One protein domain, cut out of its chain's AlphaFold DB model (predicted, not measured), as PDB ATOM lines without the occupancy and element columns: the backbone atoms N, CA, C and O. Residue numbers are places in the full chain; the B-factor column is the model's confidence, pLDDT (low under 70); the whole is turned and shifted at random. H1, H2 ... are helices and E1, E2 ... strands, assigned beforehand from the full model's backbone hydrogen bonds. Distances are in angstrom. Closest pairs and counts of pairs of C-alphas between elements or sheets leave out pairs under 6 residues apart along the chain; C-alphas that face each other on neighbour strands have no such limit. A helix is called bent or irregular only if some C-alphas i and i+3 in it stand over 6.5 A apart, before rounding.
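AT A GLANCE: This is residues 2 to 102 and 140 to 222 of the 430 residues of the protein "Ribosomal protein S3" of Usnea subfusca (UniProt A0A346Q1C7). Two very long helices, H3 and H4, run loosely side by side in opposite directions as a long arm reaching away from a small head. The head is a twisted four-strand sheet with H5 over it; H2 packs on the part of H4 nearer the head, and H1 sits off to one side without touching another helix. The 184 printed residues hold five named helices and four named strands in the order H1 E1 E2 E3 H2 H3 H4 H5 E4. The sheet is branched and mixed, with E3 between E4 on one side and E1 and E2 on the other, and the class is mixed, helices and strands. The whole is extended, with a radius of gyration of the C-alphas of 29.0 A and spans of 104 by 41 by 26 A.

IN THESE COORDINATES: H1 takes residues 2 to 8, with C-alpha 2 at (41.917, 2.247, -1.208). E1 is residues 13 to 15, E2 19 to 22, and E3 26 to 35, 26.8 A long. H2 is residues 36 to 48. H3, residues 60 to 102, and H4, residues 140 to 183, are each 64.4 A long; C-alpha 140 is at (92.957, -25.336, -16.860). H5 is residues 187 to 201, irregular, with C-alphas 189 and 192 7.4 A apart. E4, residues 212 to 219, is 22.5 A long and ends with C-alpha 219 at (27.188, -0.454, -14.719).

HOW THE PARTS SIT: E3 and E4 are parallel, with N 29 and O 214 at 2.8 A. E2 and E3 form an antiparallel hairpin, with N 21 and O 28 at 2.9 A. E1 and E3 are antiparallel, with N 34 and O 14 at 2.8 A. H5 is on the sheet at a height of 7.0 A, over E4; their closest C-alphas, Arg 198 and Val 213, are 6.3 A apart. H2 touches H4, which touches it with residues 167 to 181 alone, at a shallow tilt of 28 degrees, opposite ways; the closest C-alphas, those of Tyr 41 and Leu 174, are 5.8 A apart. H3 and H4 are close but not clearly touching, at a shallow tilt of 2 degrees, opposite ways; their closest C-alphas, Leu 63 and Ile 172, are 8.0 A apart. H1 and H2 are apart. Every O i to N i+4 pair is within hydrogen-bond range in H2 and H4, against 37 of 39 in H3, 8 of 11 in H5 and 1 of 3 in H1, where 2 of 4 O i to N i+3 pairs are.

THE WHOLE: The two farthest C-alphas, Asn 102 and Gly 205, are 105.4 A apart. Residues 103 to 139 are not printed, and C-alphas 102 and 140 are 15.3 A apart across the cut. The link from H2 to H3 is long. Residues 97 to 102 of H3 stand free. Mean pLDDT of the printed part is 73.0, and 83 residues are under 70, among them 2 to 10 and 49 to 102.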
ATOM      1  N   ARG A   2      41.964   3.190  -0.050       43.94
ATOM      2  CA  ARG A   2      41.917   2.247  -1.208       43.94
ATOM      3  C   ARG A   2      42.249   0.769  -0.893       43.94
ATOM      4  O   ARG A   2      41.782  -0.117  -1.607       43.94
ATOM      5  N   ARG A   3      43.046   0.466   0.145       47.66
ATOM      6  CA  ARG A   3      43.396  -0.924   0.534       47.66
ATOM      7  C   ARG A   3      42.246  -1.666   1.241       47.66
ATOM      8  O   ARG A   3      42.089  -2.863   1.027       47.66
ATOM      9  N   TRP A   4      41.409  -0.983   2.025       45.78
ATOM     10  CA  TRP A   4      40.325  -1.628   2.792       45.78
ATOM     11  C   TRP A   4      39.075  -1.913   1.955       45.78
ATOM     12  O   TRP A   4      38.528  -3.010   2.046       45.78
ATOM     13  N   ALA A   5      38.694  -1.010   1.044       52.31
ATOM     14  CA  ALA A   5      37.614  -1.263   0.080       52.31
ATOM     15  C   ALA A   5      37.891  -2.496  -0.813       52.31
ATOM     16  O   ALA A   5      36.976  -3.231  -1.191       52.31
ATOM     17  N   ARG A   6      39.173  -2.790  -1.094       56.31
ATOM     18  CA  ARG A   6      39.600  -4.025  -1.779       56.31
ATOM     19  C   ARG A   6      39.349  -5.290  -0.954       56.31
ATOM     20  O   ARG A   6      38.956  -6.297  -1.523       56.31
ATOM     21  N   ARG A   7      39.532  -5.242   0.371       55.66
ATOM     22  CA  ARG A   7      39.264  -6.386   1.266       55.66
ATOM     23  C   ARG A   7      37.761  -6.646   1.446       55.66
ATOM     24  O   ARG A   7      37.372  -7.785   1.704       55.66
ATOM     25  N   LEU A   8      36.920  -5.621   1.271       53.28
ATOM     26  CA  LEU A   8      35.455  -5.691   1.407       53.28
ATOM     27  C   LEU A   8      34.713  -6.092   0.133       53.28
ATOM     28  O   LEU A   8      33.619  -6.638   0.223       53.28
ATOM     29  N   SER A   9      35.299  -5.887  -1.042       59.03
ATOM     30  CA  SER A   9      34.721  -6.379  -2.293       59.03
ATOM     31  C   SER A   9      35.154  -7.828  -2.544       59.03
ATOM     32  O   SER A   9      36.250  -8.259  -2.184       59.03
ATOM     33  N   THR A  10      34.248  -8.644  -3.069       66.50
ATOM     34  CA  THR A  10      34.557  -9.969  -3.629       66.50
ATOM     35  C   THR A  10      35.002  -9.795  -5.079       66.50
ATOM     36  O   THR A  10      34.429  -8.952  -5.770       66.50
ATOM     37  N   ASN A  11      35.970 -10.579  -5.565       80.75
ATOM     38  CA  ASN A  11      36.377 -10.552  -6.977       80.75
ATOM     39  C   ASN A  11      35.360 -11.301  -7.864       80.75
ATOM     40  O   ASN A  11      35.659 -12.338  -8.449       80.75
ATOM     41  N   ARG A  12      34.120 -10.806  -7.887       88.00
ATOM     42  CA  ARG A  12      32.993 -11.345  -8.659       88.00
ATOM     43  C   ARG A  12      32.159 -10.215  -9.250       88.00
ATOM     44  O   ARG A  12      32.201  -9.096  -8.734       88.00
ATOM     45  N   ILE A  13      31.420 -10.514 -10.311       92.06
ATOM     46  CA  ILE A  13      30.348  -9.642 -10.794       92.06
ATOM     47  C   ILE A  13      29.222  -9.716  -9.765       92.06
ATOM     48  O   ILE A  13      28.828 -10.801  -9.337       92.06
ATOM     49  N   LEU A  14      28.764  -8.559  -9.313       92.31
ATOM     50  CA  LEU A  14      27.641  -8.444  -8.395       92.31
ATOM     51  C   LEU A  14      26.485  -7.813  -9.153       92.31
ATOM     52  O   LEU A  14      26.696  -6.869  -9.912       92.31
ATOM     53  N   ILE A  15      25.291  -8.348  -8.935       94.50
ATOM     54  CA  ILE A  15      24.078  -7.977  -9.656       94.50
ATOM     55  C   ILE A  15      23.018  -7.557  -8.634       94.50
ATOM     56  O   ILE A  15      22.934  -8.147  -7.552       94.50
ATOM     57  N   SER A  16      22.282  -6.488  -8.930       95.19
ATOM     58  CA  SER A  16      21.180  -6.021  -8.094       95.19
ATOM     59  C   SER A  16      19.964  -6.931  -8.202       95.19
ATOM     60  O   SER A  16      19.895  -7.827  -9.040       95.19
ATOM     61  N   ARG A  17      18.950  -6.655  -7.380       94.06
ATOM     62  CA  ARG A  17      17.595  -7.093  -7.725       94.06
ATOM     63  C   ARG A  17      17.192  -6.480  -9.062       94.06
ATOM     64  O   ARG A  17      17.595  -5.357  -9.368       94.06
ATOM     65  N   VAL A  18      16.453  -7.261  -9.832       94.12
ATOM     66  CA  VAL A  18      15.975  -6.885 -11.155       94.12
ATOM     67  C   VAL A  18      14.814  -5.910 -11.005       94.12
ATOM     68  O   VAL A  18      13.939  -6.120 -10.163       94.12
ATOM     69  N   GLU A  19      14.816  -4.860 -11.817       93.44
ATOM     70  CA  GLU A  19      13.705  -3.922 -11.951       93.44
ATOM     71  C   GLU A  19      13.099  -4.107 -13.338       93.44
ATOM     72  O   GLU A  19      13.776  -3.926 -14.348       93.44
ATOM     73  N   VAL A  20      11.831  -4.507 -13.391       93.06
ATOM     74  CA  VAL A  20      11.130  -4.749 -14.654       93.06
ATOM     75  C   VAL A  20      10.164  -3.605 -14.900       93.06
ATOM     76  O   VAL A  20       9.349  -3.281 -14.038       93.06
ATOM     77  N   LYS A  21      10.243  -3.014 -16.091       92.50
ATOM     78  CA  LYS A  21       9.190  -2.153 -16.625       92.50
ATOM     79  C   LYS A  21       8.443  -2.924 -17.694       92.50
ATOM     80  O   LYS A  21       9.053  -3.408 -18.645       92.50
ATOM     81  N   HIS A  22       7.140  -3.041 -17.507       89.62
ATOM     82  CA  HIS A  22       6.270  -3.744 -18.427       89.62
ATOM     83  C   HIS A  22       5.449  -2.732 -19.230       89.62
ATOM     84  O   HIS A  22       4.854  -1.830 -18.645       89.62
ATOM     85  N   THR A  23       5.449  -2.871 -20.553       88.69
ATOM     86  CA  THR A  23       4.500  -2.226 -21.469       88.69
ATOM     87  C   THR A  23       3.798  -3.307 -22.289       88.69
ATOM     88  O   THR A  23       4.190  -4.472 -22.218       88.69
ATOM     89  N   ASN A  24       2.792  -2.926 -23.079       86.62
ATOM     90  CA  ASN A  24       2.013  -3.869 -23.888       86.62
ATOM     91  C   ASN A  24       2.921  -4.755 -24.756       86.62
ATOM     92  O   ASN A  24       2.851  -5.978 -24.654       86.62
ATOM     93  N   ASP A  25       3.867  -4.136 -25.468       86.50
ATOM     94  CA  ASP A  25       4.677  -4.848 -26.466       86.50
ATOM     95  C   ASP A  25       6.027  -5.341 -25.935       86.50
ATOM     96  O   ASP A  25       6.604  -6.287 -26.470       86.50
ATOM     97  N   ARG A  26       6.564  -4.718 -24.872       90.44
ATOM     98  CA  ARG A  26       7.921  -5.000 -24.381       90.44
ATOM     99  C   ARG A  26       8.029  -5.096 -22.864       90.44
ATOM    100  O   ARG A  26       7.379  -4.388 -22.095       90.44
ATOM    101  N   ALA A  27       8.937  -5.954 -22.420       91.81
ATOM    102  CA  ALA A  27       9.399  -6.040 -21.045       91.81
ATOM    103  C   ALA A  27      10.856  -5.567 -20.984       91.81
ATOM    104  O   ALA A  27      11.763  -6.225 -21.497       91.81
ATOM    105  N   VAL A  28      11.088  -4.412 -20.356       93.69
ATOM    106  CA  VAL A  28      12.434  -3.865 -20.150       93.69
ATOM    107  C   VAL A  28      12.945  -4.328 -18.794       93.69
ATOM    108  O   VAL A  28      12.493  -3.873 -17.739       93.69
ATOM    109  N   VAL A  29      13.915  -5.231 -18.823       94.75
ATOM    110  CA  VAL A  29      14.552  -5.813 -17.647       94.75
ATOM    111  C   VAL A  29      15.809  -5.009 -17.328       94.75
ATOM    112  O   VAL A  29      16.844  -5.158 -17.975       94.75
ATOM    113  N   THR A  30      15.728  -4.140 -16.324       96.19
ATOM    114  CA  THR A  30      16.856  -3.315 -15.881       96.19
ATOM    115  C   THR A  30      17.593  -3.988 -14.734       96.19
ATOM    116  O   THR A  30      17.012  -4.396 -13.725       96.19
ATOM    117  N   VAL A  31      18.908  -4.098 -14.889       95.62
ATOM    118  CA  VAL A  31      19.779  -4.783 -13.944       95.62
ATOM    119  C   VAL A  31      20.993  -3.910 -13.652       95.62
ATOM    120  O   VAL A  31      21.789  -3.606 -14.541       95.62
ATOM    121  N   TYR A  32      21.179  -3.535 -12.387       96.62
ATOM    122  CA  TYR A  32      22.372  -2.809 -11.968       96.62
ATOM    123  C   TYR A  32      23.510  -3.783 -11.681       96.62
ATOM    124  O   TYR A  32      23.371  -4.744 -10.919       96.62
ATOM    125  N   VAL A  33      24.673  -3.503 -12.258       95.56
ATOM    126  CA  VAL A  33      25.841  -4.377 -12.200       95.56
ATOM    127  C   VAL A  33      26.998  -3.639 -11.546       95.56
ATOM    128  O   VAL A  33      27.340  -2.526 -11.927       95.56
ATOM    129  N   TYR A  34      27.651  -4.273 -10.573       93.75
ATOM    130  CA  TYR A  34      28.939  -3.823 -10.051       93.75
ATOM    131  C   TYR A  34      30.032  -4.818 -10.444       93.75
ATOM    132  O   TYR A  34      30.207  -5.880  -9.833       93.75
ATOM    133  N   ASN A  35      30.782  -4.471 -11.489       93.00
ATOM    134  CA  ASN A  35      31.753  -5.366 -12.102       93.00
ATOM    135  C   ASN A  35      33.169  -5.172 -11.537       93.00
ATOM    136  O   ASN A  35      34.026  -4.487 -12.104       93.00
ATOM    137  N   ARG A  36      33.433  -5.804 -10.388       88.38
ATOM    138  CA  ARG A  36      34.761  -5.751  -9.758       88.38
ATOM    139  C   ARG A  36      35.809  -6.585 -10.499       88.38
ATOM    140  O   ARG A  36      36.982  -6.222 -10.466       88.38
ATOM    141  N   GLN A  37      35.389  -7.665 -11.162       90.00
ATOM    142  CA  GLN A  37      36.278  -8.547 -11.929       90.00
ATOM    143  C   GLN A  37      36.955  -7.801 -13.074       90.00
ATOM    144  O   GLN A  37      38.181  -7.826 -13.159       90.00
ATOM    145  N   LYS A  38      36.187  -7.046 -13.871       89.56
ATOM    146  CA  LYS A  38      36.733  -6.201 -14.942       89.56
ATOM    147  C   LYS A  38      37.795  -5.240 -14.414       89.56
ATOM    148  O   LYS A  38      38.912  -5.203 -14.917       89.56
ATOM    149  N   GLN A  39      37.485  -4.525 -13.329       88.06
ATOM    150  CA  GLN A  39      38.444  -3.619 -12.688       88.06
ATOM    151  C   GLN A  39      39.698  -4.353 -12.186       88.06
ATOM    152  O   GLN A  39      40.794  -3.802 -12.251       88.06
ATOM    153  N   TYR A  40      39.567  -5.571 -11.656       89.62
ATOM    154  CA  TYR A  40      40.712  -6.372 -11.222       89.62
ATOM    155  C   TYR A  40      41.616  -6.752 -12.401       89.62
ATOM    156  O   TYR A  40      42.826  -6.552 -12.302       89.62
ATOM    157  N   TYR A  41      41.047  -7.229 -13.513       89.06
ATOM    158  CA  TYR A  41      41.814  -7.580 -14.711       89.06
ATOM    159  C   TYR A  41      42.536  -6.365 -15.291       89.06
ATOM    160  O   TYR A  41      43.749  -6.425 -15.468       89.06
ATOM    161  N   LEU A  42      41.841  -5.236 -15.460       85.38
ATOM    162  CA  LEU A  42      42.435  -3.997 -15.975       85.38
ATOM    163  C   LEU A  42      43.592  -3.495 -15.100       85.38
ATOM    164  O   LEU A  42      44.661  -3.178 -15.611       85.38
ATOM    165  N   ASN A  43      43.424  -3.486 -13.772       86.00
ATOM    166  CA  ASN A  43      44.499  -3.081 -12.860       86.00
ATOM    167  C   ASN A  43      45.690  -4.051 -12.895       86.00
ATOM    168  O   ASN A  43      46.832  -3.626 -12.739       86.00
ATOM    169  N   LYS A  44      45.436  -5.353 -13.073       85.38
ATOM    170  CA  LYS A  44      46.494  -6.364 -13.164       85.38
ATOM    171  C   LYS A  44      47.252  -6.258 -14.486       85.38
ATOM    172  O   LYS A  44      48.468  -6.375 -14.469       85.38
ATOM    173  N   ILE A  45      46.563  -5.972 -15.591       82.75
ATOM    174  CA  ILE A  45      47.179  -5.676 -16.891       82.75
ATOM    175  C   ILE A  45      48.037  -4.409 -16.791       82.75
ATOM    176  O   ILE A  45      49.208  -4.453 -17.152       82.75
ATOM    177  N   ALA A  46      47.503  -3.324 -16.218       80.25
ATOM    178  CA  ALA A  46      48.252  -2.082 -16.012       80.25
ATOM    179  C   ALA A  46      49.524  -2.301 -15.169       80.25
ATOM    180  O   ALA A  46      50.587  -1.788 -15.504       80.25
ATOM    181  N   GLY A  47      49.438  -3.119 -14.113       75.44
ATOM    182  CA  GLY A  47      50.588  -3.491 -13.285       75.44
ATOM    183  C   GLY A  47      51.588  -4.446 -13.953       75.44
ATOM    184  O   GLY A  47      52.729  -4.517 -13.508       75.44
ATOM    185  N   LEU A  48      51.190  -5.172 -15.005       74.62
ATOM    186  CA  LEU A  48      52.081  -6.033 -15.797       74.62
ATOM    187  C   LEU A  48      52.855  -5.265 -16.874       74.62
ATOM    188  O   LEU A  48      53.807  -5.812 -17.429       74.62
ATOM    189  N   GLY A  49      52.507  -3.999 -17.116       57.97
ATOM    190  CA  GLY A  49      53.410  -3.051 -17.742       57.97
ATOM    191  C   GLY A  49      52.756  -2.124 -18.754       57.97
ATOM    192  O   GLY A  49      52.116  -2.559 -19.713       57.97
ATOM    193  N   ALA A  50      53.140  -0.856 -18.620       49.25
ATOM    194  CA  ALA A  50      53.286   0.176 -19.646       49.25
ATOM    195  C   ALA A  50      54.041  -0.261 -20.940       49.25
ATOM    196  O   ALA A  50      54.440   0.576 -21.739       49.25
ATOM    197  N   ILE A  51      54.223  -1.564 -21.184       45.56
ATOM    198  CA  ILE A  51      54.757  -2.168 -22.417       45.56
ATOM    199  C   ILE A  51      53.613  -2.741 -23.286       45.56
ATOM    200  O   ILE A  51      53.803  -3.028 -24.462       45.56
ATOM    201  N   VAL A  52      52.380  -2.814 -22.761       45.38
ATOM    202  CA  VAL A  52      51.152  -2.978 -23.570       45.38
ATOM    203  C   VAL A  52      50.524  -1.603 -23.865       45.38
ATOM    204  O   VAL A  52      49.312  -1.465 -24.015       45.38
ATOM    205  N   ASN A  53      51.348  -0.553 -23.932       37.59
ATOM    206  CA  ASN A  53      50.923   0.783 -24.338       37.59
ATOM    207  C   ASN A  53      50.656   0.800 -25.846       37.59
ATOM    208  O   ASN A  53      51.532   1.130 -26.636       37.59
ATOM    209  N   LYS A  54      49.447   0.382 -26.225       43.56
ATOM    210  CA  LYS A  54      48.647   0.885 -27.355       43.56
ATOM    211  C   LYS A  54      47.368   0.056 -27.395       43.56
ATOM    212  O   LYS A  54      47.390  -1.073 -27.868       43.56
ATOM    213  N   ALA A  55      46.297   0.623 -26.842       46.88
ATOM    214  CA  ALA A  55      44.909   0.156 -26.891       46.88
ATOM    215  C   ALA A  55      44.613  -1.275 -26.376       46.88
ATOM    216  O   ALA A  55      45.312  -2.255 -26.648       46.88
ATOM    217  N   LEU A  56      43.510  -1.398 -25.630       47.47
ATOM    218  CA  LEU A  56      42.815  -2.678 -25.487       47.47
ATOM    219  C   LEU A  56      42.406  -3.125 -26.898       47.47
ATOM    220  O   LEU A  56      41.853  -2.295 -27.620       47.47
ATOM    221  N   PRO A  57      42.688  -4.369 -27.317       48.06
ATOM    222  CA  PRO A  57      42.216  -4.832 -28.607       48.06
ATOM    223  C   PRO A  57      40.687  -4.814 -28.607       48.06
ATOM    224  O   PRO A  57      40.065  -5.396 -27.717       48.06
ATOM    225  N   SER A  58      40.097  -4.124 -29.576       42.19
ATOM    226  CA  SER A  58      38.643  -3.956 -29.703       42.19
ATOM    227  C   SER A  58      37.956  -5.236 -30.193       42.19
ATOM    228  O   SER A  58      36.739  -5.368 -30.104       42.19
ATOM    229  N   SER A  59      38.732  -6.209 -30.686       47.19
ATOM    230  CA  SER A  59      38.234  -7.465 -31.245       47.19
ATOM    231  C   SER A  59      39.196  -8.645 -31.027       47.19
ATOM    232  O   SER A  59      40.414  -8.486 -30.896       47.19
ATOM    233  N   LEU A  60      38.658  -9.872 -31.050       47.66
ATOM    234  CA  LEU A  60      39.432 -11.127 -30.987       47.66
ATOM    235  C   LEU A  60      40.488 -11.242 -32.108       47.66
ATOM    236  O   LEU A  60      41.521 -11.893 -31.933       47.66
ATOM    237  N   LEU A  61      40.260 -10.577 -33.245       49.00
ATOM    238  CA  LEU A  61      41.147 -10.584 -34.410       49.00
ATOM    239  C   LEU A  61      42.471  -9.844 -34.148       49.00
ATOM    240  O   LEU A  61      43.539 -10.287 -34.577       49.00
ATOM    241  N   GLU A  62      42.435  -8.749 -33.390       52.03
ATOM    242  CA  GLU A  62      43.637  -8.001 -32.998       52.03
ATOM    243  C   GLU A  62      44.490  -8.767 -31.983       52.03
ATOM    244  O   GLU A  62      45.723  -8.712 -32.022       52.03
ATOM    245  N   LEU A  63      43.844  -9.554 -31.119       50.00
ATOM    246  CA  LEU A  63      44.521 -10.493 -30.226       50.00
ATOM    247  C   LEU A  63      45.352 -11.505 -31.033       50.00
ATOM    248  O   LEU A  63      46.526 -11.713 -30.724       50.00
ATOM    249  N   ARG A  64      44.795 -12.054 -32.123       49.78
ATOM    250  CA  ARG A  64      45.490 -12.992 -33.028       49.78
ATOM    251  C   ARG A  64      46.720 -12.365 -33.700       49.78
ATOM    252  O   ARG A  64      47.763 -13.012 -33.792       49.78
ATOM    253  N   LYS A  65      46.647 -11.088 -34.098       55.62
ATOM    254  CA  LYS A  65      47.801 -10.335 -34.630       55.62
ATOM    255  C   LYS A  65      48.908 -10.177 -33.581       55.62
ATOM    256  O   LYS A  65      50.079 -10.389 -33.889       55.62
ATOM    257  N   ARG A  66      48.554  -9.896 -32.320       52.34
ATOM    258  CA  ARG A  66      49.531  -9.798 -31.215       52.34
ATOM    259  C   ARG A  66      50.205 -11.133 -30.902       52.34
ATOM    260  O   ARG A  66      51.411 -11.149 -30.671       52.34
ATOM    261  N   PHE A  67      49.480 -12.250 -30.977       53.31
ATOM    262  CA  PHE A  67      50.081 -13.587 -30.878       53.31
ATOM    263  C   PHE A  67      51.131 -13.838 -31.970       53.31
ATOM    264  O   PHE A  67      52.182 -14.410 -31.683       53.31
ATOM    265  N   LYS A  68      50.888 -13.368 -33.202       57.09
ATOM    266  CA  LYS A  68      51.857 -13.469 -34.305       57.09
ATOM    267  C   LYS A  68      53.138 -12.672 -34.012       57.09
ATOM    268  O   LYS A  68      54.225 -13.197 -34.218       57.09
ATOM    269  N   VAL A  69      53.011 -11.465 -33.449       60.09
ATOM    270  CA  VAL A  69      54.152 -10.617 -33.035       60.09
ATOM    271  C   VAL A  69      54.945 -11.236 -31.879       60.09
ATOM    272  O   VAL A  69      56.171 -11.178 -31.854       60.09
ATOM    273  N   VAL A  70      54.264 -11.851 -30.910       54.12
ATOM    274  CA  VAL A  70      54.941 -12.579 -29.827       54.12
ATOM    275  C   VAL A  70      55.711 -13.774 -30.389       54.12
ATOM    276  O   VAL A  70      56.867 -13.970 -30.023       54.12
ATOM    277  N   ARG A  71      55.116 -14.526 -31.325       52.72
ATOM    278  CA  ARG A  71      55.761 -15.667 -31.992       52.72
ATOM    279  C   ARG A  71      57.004 -15.251 -32.788       52.72
ATOM    280  O   ARG A  71      58.021 -15.930 -32.681       52.72
ATOM    281  N   SER A  72      56.956 -14.136 -33.519       56.06
ATOM    282  CA  SER A  72      58.108 -13.628 -34.279       56.06
ATOM    283  C   SER A  72      59.223 -13.087 -33.377       56.06
ATOM    284  O   SER A  72      60.395 -13.362 -33.620       56.06
ATOM    285  N   ARG A  73      58.891 -12.414 -32.266       52.28
ATOM    286  CA  ARG A  73      59.884 -12.037 -31.239       52.28
ATOM    287  C   ARG A  73      60.552 -13.254 -30.602       52.28
ATOM    288  O   ARG A  73      61.741 -13.222 -30.316       52.28
ATOM    289  N   LEU A  74      59.803 -14.339 -30.413       57.44
ATOM    290  CA  LEU A  74      60.330 -15.612 -29.920       57.44
ATOM    291  C   LEU A  74      61.327 -16.237 -30.907       57.44
ATOM    292  O   LEU A  74      62.326 -16.807 -30.481       57.44
ATOM    293  N   GLN A  75      61.082 -16.102 -32.213       64.06
ATOM    294  CA  GLN A  75      62.018 -16.530 -33.255       64.06
ATOM    295  C   GLN A  75      63.280 -15.659 -33.294       64.06
ATOM    296  O   GLN A  75      64.371 -16.214 -33.345       64.06
ATOM    297  N   LEU A  76      63.149 -14.334 -33.164       60.81
ATOM    298  CA  LEU A  76      64.286 -13.404 -33.059       60.81
ATOM    299  C   LEU A  76      65.162 -13.669 -31.828       60.81
ATOM    300  O   LEU A  76      66.380 -13.576 -31.896       60.81
ATOM    301  N   ILE A  77      64.553 -14.027 -30.696       56.53
ATOM    302  CA  ILE A  77      65.299 -14.411 -29.490       56.53
ATOM    303  C   ILE A  77      66.001 -15.760 -29.696       56.53
ATOM    304  O   ILE A  77      67.114 -15.953 -29.223       56.53
ATOM    305  N   LYS A  78      65.383 -16.708 -30.414       60.09
ATOM    306  CA  LYS A  78      66.045 -17.974 -30.768       60.09
ATOM    307  C   LYS A  78      67.247 -17.748 -31.686       60.09
ATOM    308  O   LYS A  78      68.275 -18.380 -31.465       60.09
ATOM    309  N   SER A  79      67.137 -16.857 -32.673       60.69
ATOM    310  CA  SER A  79      68.248 -16.540 -33.575       60.69
ATOM    311  C   SER A  79      69.351 -15.742 -32.878       60.69
ATOM    312  O   SER A  79      70.519 -16.067 -33.056       60.69
ATOM    313  N   SER A  80      69.026 -14.776 -32.011       55.62
ATOM    314  CA  SER A  80      70.045 -14.055 -31.235       55.62
ATOM    315  C   SER A  80      70.778 -14.964 -30.244       55.62
ATOM    316  O   SER A  80      71.995 -14.874 -30.120       55.62
ATOM    317  N   MET A  81      70.072 -15.902 -29.604       54.50
ATOM    318  CA  MET A  81      70.689 -16.947 -28.776       54.50
ATOM    319  C   MET A  81      71.607 -17.870 -29.589       54.50
ATOM    320  O   MET A  81      72.618 -18.328 -29.063       54.50
ATOM    321  N   ALA A  82      71.280 -18.145 -30.855       66.31
ATOM    322  CA  ALA A  82      72.140 -18.919 -31.750       66.31
ATOM    323  C   ALA A  82      73.406 -18.139 -32.148       66.31
ATOM    324  O   ALA A  82      74.489 -18.708 -32.127       66.31
ATOM    325  N   ILE A  83      73.294 -16.833 -32.413       66.94
ATOM    326  CA  ILE A  83      74.439 -15.955 -32.726       66.94
ATOM    327  C   ILE A  83      75.378 -15.805 -31.522       66.94
ATOM    328  O   ILE A  83      76.595 -15.842 -31.674       66.94
ATOM    329  N   ILE A  84      74.828 -15.648 -30.315       57.25
ATOM    330  CA  ILE A  84      75.625 -15.593 -29.082       57.25
ATOM    331  C   ILE A  84      76.343 -16.930 -28.865       57.25
ATOM    332  O   ILE A  84      77.530 -16.939 -28.551       57.25
ATOM    333  N   ARG A  85      75.654 -18.055 -29.104       60.19
ATOM    334  CA  ARG A  85      76.262 -19.392 -29.059       60.19
ATOM    335  C   ARG A  85      77.430 -19.512 -30.046       60.19
ATOM    336  O   ARG A  85      78.474 -19.998 -29.640       60.19
ATOM    337  N   ASP A  86      77.265 -19.025 -31.275       69.50
ATOM    338  CA  ASP A  86      78.286 -19.059 -32.332       69.50
ATOM    339  C   ASP A  86      79.505 -18.174 -32.015       69.50
ATOM    340  O   ASP A  86      80.646 -18.606 -32.152       69.50
ATOM    341  N   ARG A  87      79.291 -16.952 -31.503       61.44
ATOM    342  CA  ARG A  87      80.389 -16.061 -31.072       61.44
ATOM    343  C   ARG A  87      81.204 -16.642 -29.922       61.44
ATOM    344  O   ARG A  87      82.424 -16.531 -29.936       61.44
ATOM    345  N   ILE A  88      80.536 -17.259 -28.951       54.50
ATOM    346  CA  ILE A  88      81.208 -17.942 -27.840       54.50
ATOM    347  C   ILE A  88      82.012 -19.136 -28.369       54.50
ATOM    348  O   ILE A  88      83.135 -19.355 -27.934       54.50
ATOM    349  N   GLN A  89      81.473 -19.875 -29.340       62.00
ATOM    350  CA  GLN A  89      82.147 -21.026 -29.940       62.00
ATOM    351  C   GLN A  89      83.403 -20.616 -30.727       62.00
ATOM    352  O   GLN A  89      84.452 -21.224 -30.545       62.00
ATOM    353  N   LYS A  90      83.335 -19.508 -31.473       65.69
ATOM    354  CA  LYS A  90      84.491 -18.902 -32.157       65.69
ATOM    355  C   LYS A  90      85.560 -18.386 -31.196       65.69
ATOM    356  O   LYS A  90      86.744 -18.547 -31.454       65.69
ATOM    357  N   GLN A  91      85.170 -17.777 -30.074       57.72
ATOM    358  CA  GLN A  91      86.138 -17.357 -29.053       57.72
ATOM    359  C   GLN A  91      86.843 -18.552 -28.397       57.72
ATOM    360  O   GLN A  91      88.018 -18.447 -28.065       57.72
ATOM    361  N   ILE A  92      86.156 -19.690 -28.252       53.75
ATOM    362  CA  ILE A  92      86.756 -20.943 -27.774       53.75
ATOM    363  C   ILE A  92      87.743 -21.502 -28.807       53.75
ATOM    364  O   ILE A  92      88.845 -21.872 -28.420       53.75
ATOM    365  N   GLU A  93      87.392 -21.500 -30.098       61.03
ATOM    366  CA  GLU A  93      88.291 -21.925 -31.185       61.03
ATOM    367  C   GLU A  93      89.581 -21.099 -31.235       61.03
ATOM    368  O   GLU A  93      90.672 -21.659 -31.312       61.03
ATOM    369  N   VAL A  94      89.477 -19.772 -31.112       59.25
ATOM    370  CA  VAL A  94      90.641 -18.866 -31.075       59.25
ATOM    371  C   VAL A  94      91.535 -19.147 -29.864       59.25
ATOM    372  O   VAL A  94      92.759 -19.138 -29.984       59.25
ATOM    373  N   VAL A  95      90.945 -19.443 -28.702       53.19
ATOM    374  CA  VAL A  95      91.699 -19.806 -27.492       53.19
ATOM    375  C   VAL A  95      92.343 -21.192 -27.619       53.19
ATOM    376  O   VAL A  95      93.451 -21.374 -27.126       53.19
ATOM    377  N   SER A  96      91.706 -22.152 -28.301       51.91
ATOM    378  CA  SER A  96      92.300 -23.473 -28.563       51.91
ATOM    379  C   SER A  96      93.408 -23.446 -29.620       51.91
ATOM    380  O   SER A  96      94.387 -24.168 -29.481       51.91
ATOM    381  N   LEU A  97      93.305 -22.588 -30.642       51.22
ATOM    382  CA  LEU A  97      94.339 -22.439 -31.674       51.22
ATOM    383  C   LEU A  97      95.611 -21.796 -31.107       51.22
ATOM    384  O   LEU A  97      96.702 -22.312 -31.326       51.22
ATOM    385  N   GLY A  98      95.471 -20.771 -30.259       48.34
ATOM    386  CA  GLY A  98      96.610 -20.177 -29.550       48.34
ATOM    387  C   GLY A  98      97.305 -21.112 -28.543       48.34
ATOM    388  O   GLY A  98      98.393 -20.791 -28.073       48.34
ATOM    389  N   MET A  99      96.705 -22.260 -28.197       45.03
ATOM    390  CA  MET A  99      97.354 -23.306 -27.392       45.03
ATOM    391  C   MET A  99      98.181 -24.286 -28.237       45.03
ATOM    392  O   MET A  99      99.214 -24.745 -27.756       45.03
ATOM    393  N   ASN A 100      97.789 -24.554 -29.487       46.34
ATOM    394  CA  ASN A 100      98.528 -25.444 -30.390       46.34
ATOM    395  C   ASN A 100      99.789 -24.782 -30.969       46.34
ATOM    396  O   ASN A 100     100.817 -25.443 -31.114       46.34
ATOM    397  N   ASP A 101      99.753 -23.474 -31.236       44.00
ATOM    398  CA  ASP A 101     100.923 -22.746 -31.752       44.00
ATOM    399  C   ASP A 101     102.072 -22.689 -30.725       44.00
ATOM    400  O   ASP A 101     103.245 -22.761 -31.093       44.00
ATOM    401  N   ASN A 102     101.744 -22.670 -29.427       45.38
ATOM    402  CA  ASN A 102     102.727 -22.745 -28.340       45.38
ATOM    403  C   ASN A 102     103.283 -24.166 -28.113       45.38
ATOM    404  O   ASN A 102     104.385 -24.304 -27.588       45.38
ATOM    405  N   LYS A 140      94.052 -24.449 -17.293       53.84
ATOM    406  CA  LYS A 140      92.957 -25.336 -16.860       53.84
ATOM    407  C   LYS A 140      91.892 -24.586 -16.047       53.84
ATOM    408  O   LYS A 140      90.696 -24.740 -16.306       53.84
ATOM    409  N   TRP A 141      92.304 -23.703 -15.134       55.09
ATOM    410  CA  TRP A 141      91.406 -22.841 -14.355       55.09
ATOM    411  C   TRP A 141      90.677 -21.808 -15.220       55.09
ATOM    412  O   TRP A 141      89.479 -21.597 -15.024       55.09
ATOM    413  N   LYS A 142      91.343 -21.209 -16.217       51.66
ATOM    414  CA  LYS A 142      90.702 -20.298 -17.186       51.66
ATOM    415  C   LYS A 142      89.609 -20.996 -17.994       51.66
ATOM    416  O   LYS A 142      88.506 -20.462 -18.102       51.66
ATOM    417  N   VAL A 143      89.879 -22.194 -18.514       66.62
ATOM    418  CA  VAL A 143      88.895 -22.989 -19.273       66.62
ATOM    419  C   VAL A 143      87.701 -23.370 -18.392       66.62
ATOM    420  O   VAL A 143      86.547 -23.217 -18.799       66.62
ATOM    421  N   LEU A 144      87.958 -23.793 -17.153       70.38
ATOM    422  CA  LEU A 144      86.915 -24.181 -16.204       70.38
ATOM    423  C   LEU A 144      86.061 -22.982 -15.758       70.38
ATOM    424  O   LEU A 144      84.843 -23.101 -15.618       70.38
ATOM    425  N   TRP A 145      86.673 -21.806 -15.596       61.97
ATOM    426  CA  TRP A 145      85.975 -20.560 -15.281       61.97
ATOM    427  C   TRP A 145      85.089 -20.087 -16.438       61.97
ATOM    428  O   TRP A 145      83.927 -19.751 -16.215       61.97
ATOM    429  N   LEU A 146      85.585 -20.142 -17.679       64.69
ATOM    430  CA  LEU A 146      84.809 -19.819 -18.883       64.69
ATOM    431  C   LEU A 146      83.624 -20.778 -19.082       64.69
ATOM    432  O   LEU A 146      82.518 -20.334 -19.400       64.69
ATOM    433  N   ALA A 147      83.809 -22.078 -18.830       66.19
ATOM    434  CA  ALA A 147      82.722 -23.060 -18.859       66.19
ATOM    435  C   ALA A 147      81.649 -22.756 -17.795       66.19
ATOM    436  O   ALA A 147      80.453 -22.751 -18.084       66.19
ATOM    437  N   ARG A 148      82.072 -22.405 -16.576       63.62
ATOM    438  CA  ARG A 148      81.166 -22.060 -15.472       63.62
ATOM    439  C   ARG A 148      80.436 -20.731 -15.701       63.62
ATOM    440  O   ARG A 148      79.262 -20.607 -15.350       63.62
ATOM    441  N   ALA A 149      81.097 -19.760 -16.331       61.12
ATOM    442  CA  ALA A 149      80.488 -18.508 -16.773       61.12
ATOM    443  C   ALA A 149      79.421 -18.757 -17.854       61.12
ATOM    444  O   ALA A 149      78.315 -18.230 -17.746       61.12
ATOM    445  N   ARG A 150      79.693 -19.642 -18.826       60.84
ATOM    446  CA  ARG A 150      78.728 -20.069 -19.857       60.84
ATOM    447  C   ARG A 150      77.482 -20.710 -19.249       60.84
ATOM    448  O   ARG A 150      76.363 -20.384 -19.654       60.84
ATOM    449  N   ASP A 151      77.661 -21.591 -18.270       70.50
ATOM    450  CA  ASP A 151      76.548 -22.234 -17.571       70.50
ATOM    451  C   ASP A 151      75.701 -21.210 -16.816       70.50
ATOM    452  O   ASP A 151      74.468 -21.237 -16.890       70.50
ATOM    453  N   TYR A 152      76.350 -20.254 -16.148       70.25
ATOM    454  CA  TYR A 152      75.665 -19.173 -15.450       70.25
ATOM    455  C   TYR A 152      74.890 -18.261 -16.412       70.25
ATOM    456  O   TYR A 152      73.714 -17.973 -16.170       70.25
ATOM    457  N   GLU A 153      75.494 -17.858 -17.531       66.62
ATOM    458  CA  GLU A 153      74.847 -17.047 -18.567       66.62
ATOM    459  C   GLU A 153      73.650 -17.766 -19.191       66.62
ATOM    460  O   GLU A 153      72.564 -17.192 -19.304       66.62
ATOM    461  N   MET A 154      73.800 -19.047 -19.537       69.88
ATOM    462  CA  MET A 154      72.713 -19.865 -20.075       69.88
ATOM    463  C   MET A 154      71.567 -20.022 -19.073       69.88
ATOM    464  O   MET A 154      70.392 -19.912 -19.445       69.88
ATOM    465  N   LEU A 155      71.875 -20.238 -17.793       72.25
ATOM    466  CA  LEU A 155      70.881 -20.378 -16.731       72.25
ATOM    467  C   LEU A 155      70.169 -19.046 -16.454       72.25
ATOM    468  O   LEU A 155      68.942 -19.012 -16.288       72.25
ATOM    469  N   TYR A 156      70.910 -17.938 -16.488       71.25
ATOM    470  CA  TYR A 156      70.380 -16.584 -16.388       71.25
ATOM    471  C   TYR A 156      69.451 -16.249 -17.563       71.25
ATOM    472  O   TYR A 156      68.301 -15.860 -17.339       71.25
ATOM    473  N   LEU A 157      69.884 -16.478 -18.807       68.19
ATOM    474  CA  LEU A 157      69.099 -16.231 -20.020       68.19
ATOM    475  C   LEU A 157      67.840 -17.104 -20.064       68.19
ATOM    476  O   LEU A 157      66.744 -16.596 -20.314       68.19
ATOM    477  N   LYS A 158      67.948 -18.397 -19.730       75.75
ATOM    478  CA  LYS A 158      66.799 -19.310 -19.612       75.75
ATOM    479  C   LYS A 158      65.780 -18.797 -18.591       75.75
ATOM    480  O   LYS A 158      64.579 -18.758 -18.876       75.75
ATOM    481  N   ASN A 159      66.243 -18.353 -17.422       75.81
ATOM    482  CA  ASN A 159      65.384 -17.784 -16.385       75.81
ATOM    483  C   ASN A 159      64.755 -16.452 -16.809       75.81
ATOM    484  O   ASN A 159      63.569 -16.222 -16.552       75.81
ATOM    485  N   TYR A 160      65.514 -15.589 -17.480       73.75
ATOM    486  CA  TYR A 160      65.041 -14.310 -17.996       73.75
ATOM    487  C   TYR A 160      63.953 -14.499 -19.062       73.75
ATOM    488  O   TYR A 160      62.851 -13.957 -18.922       73.75
ATOM    489  N   VAL A 161      64.206 -15.338 -20.073       71.00
ATOM    490  CA  VAL A 161      63.241 -15.674 -21.133       71.00
ATOM    491  C   VAL A 161      62.001 -16.329 -20.534       71.00
ATOM    492  O   VAL A 161      60.882 -15.905 -20.823       71.00
ATOM    493  N   GLY A 162      62.170 -17.294 -19.623       74.44
ATOM    494  CA  GLY A 162      61.057 -17.938 -18.928       74.44
ATOM    495  C   GLY A 162      60.190 -16.945 -18.145       74.44
ATOM    496  O   GLY A 162      58.962 -16.982 -18.238       74.44
ATOM    497  N   ARG A 163      60.802 -16.007 -17.408       77.38
ATOM    498  CA  ARG A 163      60.081 -14.939 -16.691       77.38
ATOM    499  C   ARG A 163      59.361 -13.990 -17.654       77.38
ATOM    500  O   ARG A 163      58.218 -13.618 -17.383       77.38
ATOM    501  N   SER A 164      59.996 -13.622 -18.765       71.31
ATOM    502  CA  SER A 164      59.421 -12.741 -19.790       71.31
ATOM    503  C   SER A 164      58.207 -13.378 -20.477       71.31
ATOM    504  O   SER A 164      57.132 -12.774 -20.525       71.31
ATOM    505  N   LEU A 165      58.319 -14.640 -20.904       74.56
ATOM    506  CA  LEU A 165      57.223 -15.385 -21.530       74.56
ATOM    507  C   LEU A 165      56.043 -15.579 -20.578       74.56
ATOM    508  O   LEU A 165      54.906 -15.309 -20.961       74.56
ATOM    509  N   ARG A 166      56.290 -15.943 -19.310       80.50
ATOM    510  CA  ARG A 166      55.219 -16.045 -18.300       80.50
ATOM    511  C   ARG A 166      54.466 -14.726 -18.130       80.50
ATOM    512  O   ARG A 166      53.244 -14.741 -18.004       80.50
ATOM    513  N   ARG A 167      55.167 -13.584 -18.148       77.69
ATOM    514  CA  ARG A 167      54.530 -12.255 -18.076       77.69
ATOM    515  C   ARG A 167      53.645 -11.979 -19.296       77.69
ATOM    516  O   ARG A 167      52.530 -11.495 -19.117       77.69
ATOM    517  N   GLN A 168      54.103 -12.316 -20.503       76.44
ATOM    518  CA  GLN A 168      53.329 -12.133 -21.739       76.44
ATOM    519  C   GLN A 168      52.120 -13.076 -21.825       76.44
ATOM    520  O   GLN A 168      51.016 -12.641 -22.139       76.44
ATOM    521  N   MET A 169      52.286 -14.355 -21.483       83.31
ATOM    522  CA  MET A 169      51.173 -15.309 -21.428       83.31
ATOM    523  C   MET A 169      50.108 -14.858 -20.426       83.31
ATOM    524  O   MET A 169      48.913 -14.899 -20.718       83.31
ATOM    525  N   LEU A 170      50.534 -14.361 -19.261       84.19
ATOM    526  CA  LEU A 170      49.625 -13.847 -18.243       84.19
ATOM    527  C   LEU A 170      48.858 -12.606 -18.719       84.19
ATOM    528  O   LEU A 170      47.669 -12.489 -18.423       84.19
ATOM    529  N   SER A 171      49.503 -11.676 -19.433       81.88
ATOM    530  CA  SER A 171      48.826 -10.470 -19.930       81.88
ATOM    531  C   SER A 171      47.776 -10.806 -20.991       81.88
ATOM    532  O   SER A 171      46.657 -10.300 -20.920       81.88
ATOM    533  N   ILE A 172      48.091 -11.724 -21.906       81.25
ATOM    534  CA  ILE A 172      47.159 -12.255 -22.907       81.25
ATOM    535  C   ILE A 172      45.968 -12.943 -22.235       81.25
ATOM    536  O   ILE A 172      44.821 -12.645 -22.563       81.25
ATOM    537  N   TYR A 173      46.225 -13.817 -21.261       88.81
ATOM    538  CA  TYR A 173      45.170 -14.503 -20.516       88.81
ATOM    539  C   TYR A 173      44.236 -13.511 -19.804       88.81
ATOM    540  O   TYR A 173      43.015 -13.652 -19.837       88.81
ATOM    541  N   LEU A 174      44.783 -12.448 -19.206       86.94
ATOM    542  CA  LEU A 174      43.974 -11.403 -18.572       86.94
ATOM    543  C   LEU A 174      43.147 -10.591 -19.577       86.94
ATOM    544  O   LEU A 174      42.034 -10.192 -19.236       86.94
ATOM    545  N   LEU A 175      43.658 -10.362 -20.790       84.75
ATOM    546  CA  LEU A 175      42.900  -9.727 -21.872       84.75
ATOM    547  C   LEU A 175      41.733 -10.609 -22.330       84.75
ATOM    548  O   LEU A 175      40.620 -10.108 -22.456       84.75
ATOM    549  N   GLN A 176      41.955 -11.917 -22.493       89.00
ATOM    550  CA  GLN A 176      40.891 -12.881 -22.807       89.00
ATOM    551  C   GLN A 176      39.814 -12.922 -21.714       89.00
ATOM    552  O   GLN A 176      38.621 -12.942 -21.999       89.00
ATOM    553  N   LEU A 177      40.214 -12.887 -20.439       91.00
ATOM    554  CA  LEU A 177      39.262 -12.822 -19.327       91.00
ATOM    555  C   LEU A 177      38.480 -11.502 -19.292       91.00
ATOM    556  O   LEU A 177      37.326 -11.492 -18.861       91.00
ATOM    557  N   ALA A 178      39.100 -10.393 -19.701       89.19
ATOM    558  CA  ALA A 178      38.436  -9.101 -19.798       89.19
ATOM    559  C   ALA A 178      37.414  -9.081 -20.945       89.19
ATOM    560  O   ALA A 178      36.285  -8.658 -20.709       89.19
ATOM    561  N   SER A 179      37.754  -9.612 -22.124       88.00
ATOM    562  CA  SER A 179      36.812  -9.702 -23.248       88.00
ATOM    563  C   SER A 179      35.658 -10.664 -22.954       88.00
ATOM    564  O   SER A 179      34.501 -10.315 -23.158       88.00
ATOM    565  N   PHE A 180      35.928 -11.829 -22.353       92.06
ATOM    566  CA  PHE A 180      34.874 -12.748 -21.905       92.06
ATOM    567  C   PHE A 180      33.965 -12.133 -20.830       92.06
ATOM    568  O   PHE A 180      32.815 -12.517 -20.650       92.06
ATOM    569  N   ASN A 181      34.486 -11.195 -20.043       92.31
ATOM    570  CA  ASN A 181      33.679 -10.480 -19.068       92.31
ATOM    571  C   ASN A 181      32.761  -9.443 -19.736       92.31
ATOM    572  O   ASN A 181      31.647  -9.257 -19.251       92.31
ATOM    573  N   GLU A 182      33.205  -8.802 -20.818       90.31
ATOM    574  CA  GLU A 182      32.397  -7.873 -21.615       90.31
ATOM    575  C   GLU A 182      31.295  -8.600 -22.391       90.31
ATOM    576  O   GLU A 182      30.145  -8.164 -22.341       90.31
ATOM    577  N   SER A 183      31.597  -9.768 -22.968       91.62
ATOM    578  CA  SER A 183      30.626 -10.541 -23.754       91.62
ATOM    579  C   SER A 183      29.401 -10.998 -22.957       91.62
ATOM    580  O   SER A 183      28.325 -11.151 -23.522       91.62
ATOM    581  N   LYS A 184      29.505 -11.141 -21.628       91.56
ATOM    582  CA  LYS A 184      28.371 -11.495 -20.747       91.56
ATOM    583  C   LYS A 184      27.218 -10.493 -20.772       91.56
ATOM    584  O   LYS A 184      26.129 -10.828 -20.312       91.56
ATOM    585  N   PHE A 185      27.473  -9.274 -21.236       93.12
ATOM    586  CA  PHE A 185      26.482  -8.204 -21.328       93.12
ATOM    587  C   PHE A 185      26.061  -7.927 -22.778       93.12
ATOM    588  O   PHE A 185      25.233  -7.050 -23.005       93.12
ATOM    589  N   GLU A 186      26.610  -8.657 -23.752       91.06
ATOM    590  CA  GLU A 186      26.202  -8.564 -25.151       91.06
ATOM    591  C   GLU A 186      24.914  -9.351 -25.398       91.06
ATOM    592  O   GLU A 186      24.705 -10.429 -24.838       91.06
ATOM    593  N   ALA A 187      24.086  -8.861 -26.325       88.50
ATOM    594  CA  ALA A 187      22.831  -9.509 -26.710       88.50
ATOM    595  C   ALA A 187      23.021 -10.983 -27.116       88.50
ATOM    596  O   ALA A 187      22.199 -11.827 -26.766       88.50
ATOM    597  N   LYS A 188      24.144 -11.312 -27.772       90.56
ATOM    598  CA  LYS A 188      24.477 -12.674 -28.221       90.56
ATOM    599  C   LYS A 188      24.569 -13.673 -27.065       90.56
ATOM    600  O   LYS A 188      24.021 -14.765 -27.157       90.56
ATOM    601  N   TYR A 189      25.235 -13.301 -25.970       91.94
ATOM    602  CA  TYR A 189      25.388 -14.181 -24.806       91.94
ATOM    603  C   TYR A 189      24.078 -14.338 -24.025       91.94
ATOM    604  O   TYR A 189      23.876 -15.325 -23.320       91.94
ATOM    605  N   LEU A 190      23.180 -13.360 -24.150       92.50
ATOM    606  CA  LEU A 190      21.914 -13.322 -23.434       92.50
ATOM    607  C   LEU A 190      20.798 -14.079 -24.142       92.50
ATOM    608  O   LEU A 190      19.799 -14.332 -23.486       92.50
ATOM    609  N   LEU A 191      20.951 -14.481 -25.409       90.75
ATOM    610  CA  LEU A 191      19.901 -15.179 -26.169       90.75
ATOM    611  C   LEU A 191      19.232 -16.329 -25.389       90.75
ATOM    612  O   LEU A 191      18.000 -16.353 -25.343       90.75
ATOM    613  N   PRO A 192      19.976 -17.225 -24.699       93.38
ATOM    614  CA  PRO A 192      19.351 -18.275 -23.897       93.38
ATOM    615  C   PRO A 192      18.565 -17.715 -22.707       93.38
ATOM    616  O   PRO A 192      17.506 -18.217 -22.364       93.38
ATOM    617  N   LEU A 193      19.051 -16.654 -22.063       91.31
ATOM    618  CA  LEU A 193      18.329 -16.016 -20.964       91.31
ATOM    619  C   LEU A 193      17.081 -15.285 -21.472       91.31
ATOM    620  O   LEU A 193      16.037 -15.341 -20.826       91.31
ATOM    621  N   THR A 194      17.171 -14.633 -22.629       91.94
ATOM    622  CA  THR A 194      16.049 -13.965 -23.286       91.94
ATOM    623  C   THR A 194      14.945 -14.962 -23.591       91.94
ATOM    624  O   THR A 194      13.796 -14.680 -23.268       91.94
ATOM    625  N   SER A 195      15.268 -16.148 -24.120       90.38
ATOM    626  CA  SER A 195      14.257 -17.179 -24.378       90.38
ATOM    627  C   SER A 195      13.601 -17.677 -23.085       90.38
ATOM    628  O   SER A 195      12.379 -17.788 -23.027       90.38
ATOM    629  N   LEU A 196      14.374 -17.882 -22.008       91.19
ATOM    630  CA  LEU A 196      13.834 -18.255 -20.695       91.19
ATOM    631  C   LEU A 196      12.879 -17.199 -20.134       91.19
ATOM    632  O   LEU A 196      11.800 -17.543 -19.657       91.19
ATOM    633  N   VAL A 197      13.270 -15.926 -20.180       90.81
ATOM    634  CA  VAL A 197      12.460 -14.821 -19.654       90.81
ATOM    635  C   VAL A 197      11.228 -14.591 -20.524       90.81
ATOM    636  O   VAL A 197      10.150 -14.345 -19.988       90.81
ATOM    637  N   ARG A 198      11.346 -14.748 -21.847       88.94
ATOM    638  CA  ARG A 198      10.213 -14.661 -22.775       88.94
ATOM    639  C   ARG A 198       9.121 -15.659 -22.407       88.94
ATOM    640  O   ARG A 198       7.959 -15.273 -22.368       88.94
ATOM    641  N   ARG A 199       9.480 -16.888 -22.012       88.56
ATOM    642  CA  ARG A 199       8.509 -17.893 -21.533       88.56
ATOM    643  C   ARG A 199       7.717 -17.461 -20.295       88.56
ATOM    644  O   ARG A 199       6.596 -17.908 -20.137       88.56
ATOM    645  N   VAL A 200       8.268 -16.600 -19.435       87.94
ATOM    646  CA  VAL A 200       7.559 -16.093 -18.242       87.94
ATOM    647  C   VAL A 200       6.526 -15.025 -18.609       87.94
ATOM    648  O   VAL A 200       5.496 -14.921 -17.955       87.94
ATOM    649  N   TYR A 201       6.801 -14.221 -19.641       83.38
ATOM    650  CA  TYR A 201       5.910 -13.136 -20.077       83.38
ATOM    651  C   TYR A 201       4.936 -13.536 -21.190       83.38
ATOM    652  O   TYR A 201       4.015 -12.772 -21.469       83.38
ATOM    653  N   THR A 202       5.137 -14.693 -21.823       80.12
ATOM    654  CA  THR A 202       4.209 -15.235 -22.824       80.12
ATOM    655  C   THR A 202       3.110 -16.002 -22.090       80.12
ATOM    656  O   THR A 202       3.416 -16.889 -21.295       80.12
ATOM    657  N   ALA A 203       1.843 -15.652 -22.318       64.25
ATOM    658  CA  ALA A 203       0.719 -16.403 -21.766       64.25
ATOM    659  C   ALA A 203       0.544 -17.734 -22.530       64.25
ATOM    660  O   ALA A 203       0.751 -17.764 -23.746       64.25
ATOM    661  N   PRO A 204       0.173 -18.839 -21.860       61.06
ATOM    662  CA  PRO A 204      -0.157 -20.081 -22.549       61.06
ATOM    663  C   PRO A 204      -1.468 -19.894 -23.329       61.06
ATOM    664  O   PRO A 204      -2.509 -19.675 -22.721       61.06
ATOM    665  N   GLY A 205      -1.411 -19.957 -24.663       65.88
ATOM    666  CA  GLY A 205      -2.597 -19.962 -25.535       65.88
ATOM    667  C   GLY A 205      -2.623 -18.915 -26.652       65.88
ATOM    668  O   GLY A 205      -3.391 -19.086 -27.590       65.88
ATOM    669  N   ASP A 206      -1.772 -17.884 -26.615       61.62
ATOM    670  CA  ASP A 206      -1.729 -16.854 -27.665       61.62
ATOM    671  C   ASP A 206      -0.309 -16.713 -28.238       61.62
ATOM    672  O   ASP A 206       0.551 -16.008 -27.703       61.62
ATOM    673  N   ALA A 207      -0.041 -17.438 -29.329       61.41
ATOM    674  CA  ALA A 207       1.240 -17.397 -30.039       61.41
ATOM    675  C   ALA A 207       1.511 -16.032 -30.702       61.41
ATOM    676  O   ALA A 207       2.660 -15.722 -31.029       61.41
ATOM    677  N   SER A 208       0.465 -15.218 -30.859       61.69
ATOM    678  CA  SER A 208       0.459 -13.940 -31.571       61.69
ATOM    679  C   SER A 208       1.043 -12.792 -30.734       61.69
ATOM    680  O   SER A 208       1.559 -11.828 -31.294       61.69
ATOM    681  N   GLN A 209       1.039 -12.900 -29.397       65.00
ATOM    682  CA  GLN A 209       1.490 -11.839 -28.484       65.00
ATOM    683  C   GLN A 209       2.800 -12.184 -27.763       65.00
ATOM    684  O   GLN A 209       2.880 -12.280 -26.533       65.00
ATOM    685  N   GLN A 210       3.885 -12.350 -28.519       72.19
ATOM    686  CA  GLN A 210       5.204 -12.524 -27.916       72.19
ATOM    687  C   GLN A 210       5.841 -11.180 -27.562       72.19
ATOM    688  O   GLN A 210       6.534 -10.573 -28.378       72.19
ATOM    689  N   LYS A 211       5.699 -10.776 -26.300       85.19
ATOM    690  CA  LYS A 211       6.350  -9.577 -25.753       85.19
ATOM    691  C   LYS A 211       7.867  -9.599 -25.974       85.19
ATOM    692  O   LYS A 211       8.538 -10.594 -25.677       85.19
ATOM    693  N   GLU A 212       8.418  -8.492 -26.466       89.38
ATOM    694  CA  GLU A 212       9.856  -8.331 -26.670       89.38
ATOM    695  C   GLU A 212      10.559  -8.109 -25.325       89.38
ATOM    696  O   GLU A 212      10.228  -7.200 -24.562       89.38
ATOM    697  N   VAL A 213      11.553  -8.938 -25.010       91.81
ATOM    698  CA  VAL A 213      12.323  -8.815 -23.767       91.81
ATOM    699  C   VAL A 213      13.637  -8.102 -24.059       91.81
ATOM    700  O   VAL A 213      14.521  -8.662 -24.705       91.81
ATOM    701  N   SER A 214      13.792  -6.887 -23.530       91.56
ATOM    702  CA  SER A 214      15.022  -6.099 -23.658       91.56
ATOM    703  C   SER A 214      15.761  -6.020 -22.324       91.56
ATOM    704  O   SER A 214      15.180  -5.717 -21.280       91.56
ATOM    705  N   PHE A 215      17.067  -6.291 -22.342       94.06
ATOM    706  CA  PHE A 215      17.919  -6.188 -21.159       94.06
ATOM    707  C   PHE A 215      18.665  -4.858 -21.145       94.06
ATOM    708  O   PHE A 215      19.391  -4.531 -22.081       94.06
ATOM    709  N   ASN A 216      18.544  -4.122 -20.044       95.38
ATOM    710  CA  ASN A 216      19.303  -2.906 -19.794       95.38
ATOM    711  C   ASN A 216      20.261  -3.117 -18.613       95.38
ATOM    712  O   ASN A 216      19.838  -3.172 -17.454       95.38
ATOM    713  N   PHE A 217      21.561  -3.227 -18.898       95.38
ATOM    714  CA  PHE A 217      22.591  -3.351 -17.867       95.38
ATOM    715  C   PHE A 217      23.192  -1.995 -17.516       95.38
ATOM    716  O   PHE A 217      23.938  -1.401 -18.291       95.38
ATOM    717  N   VAL A 218      22.955  -1.546 -16.286       95.56
ATOM    718  CA  VAL A 218      23.518  -0.293 -15.779       95.56
ATOM    719  C   VAL A 218      24.752  -0.592 -14.935       95.56
ATOM    720  O   VAL A 218      24.660  -1.122 -13.825       95.56
ATOM    721  N   ASN A 219      25.935  -0.245 -15.442       95.00
ATOM    722  CA  ASN A 219      27.188  -0.454 -14.719       95.00
ATOM    723  C   ASN A 219      27.409   0.632 -13.653       95.00
ATOM    724  O   ASN A 219      27.598   1.808 -13.962       95.00
ATOM    725  N   LEU A 220      27.448   0.235 -12.383       92.94
ATOM    726  CA  LEU A 220      27.679   1.135 -11.260       92.94
ATOM    727  C   LEU A 220      29.171   1.291 -10.958       92.94
ATOM    728  O   LEU A 220      29.916   0.319 -10.824       92.94
ATOM    729  N   LYS A 221      29.601   2.535 -10.724       90.81
ATOM    730  CA  LYS A 221      30.976   2.836 -10.293       90.81
ATOM    731  C   LYS A 221      31.260   2.373  -8.864       90.81
ATOM    732  O   LYS A 221      32.367   1.911  -8.573       90.81
ATOM    733  N   TYR A 222      30.271   2.483  -7.976       91.25
ATOM    734  CA  TYR A 222      30.387   2.099  -6.572       91.25
ATOM    735  C   TYR A 222      29.205   1.238  -6.121       91.25
ATOM    736  O   TYR A 222      28.071   1.498  -6.518       91.25
TER     737      TYR A 222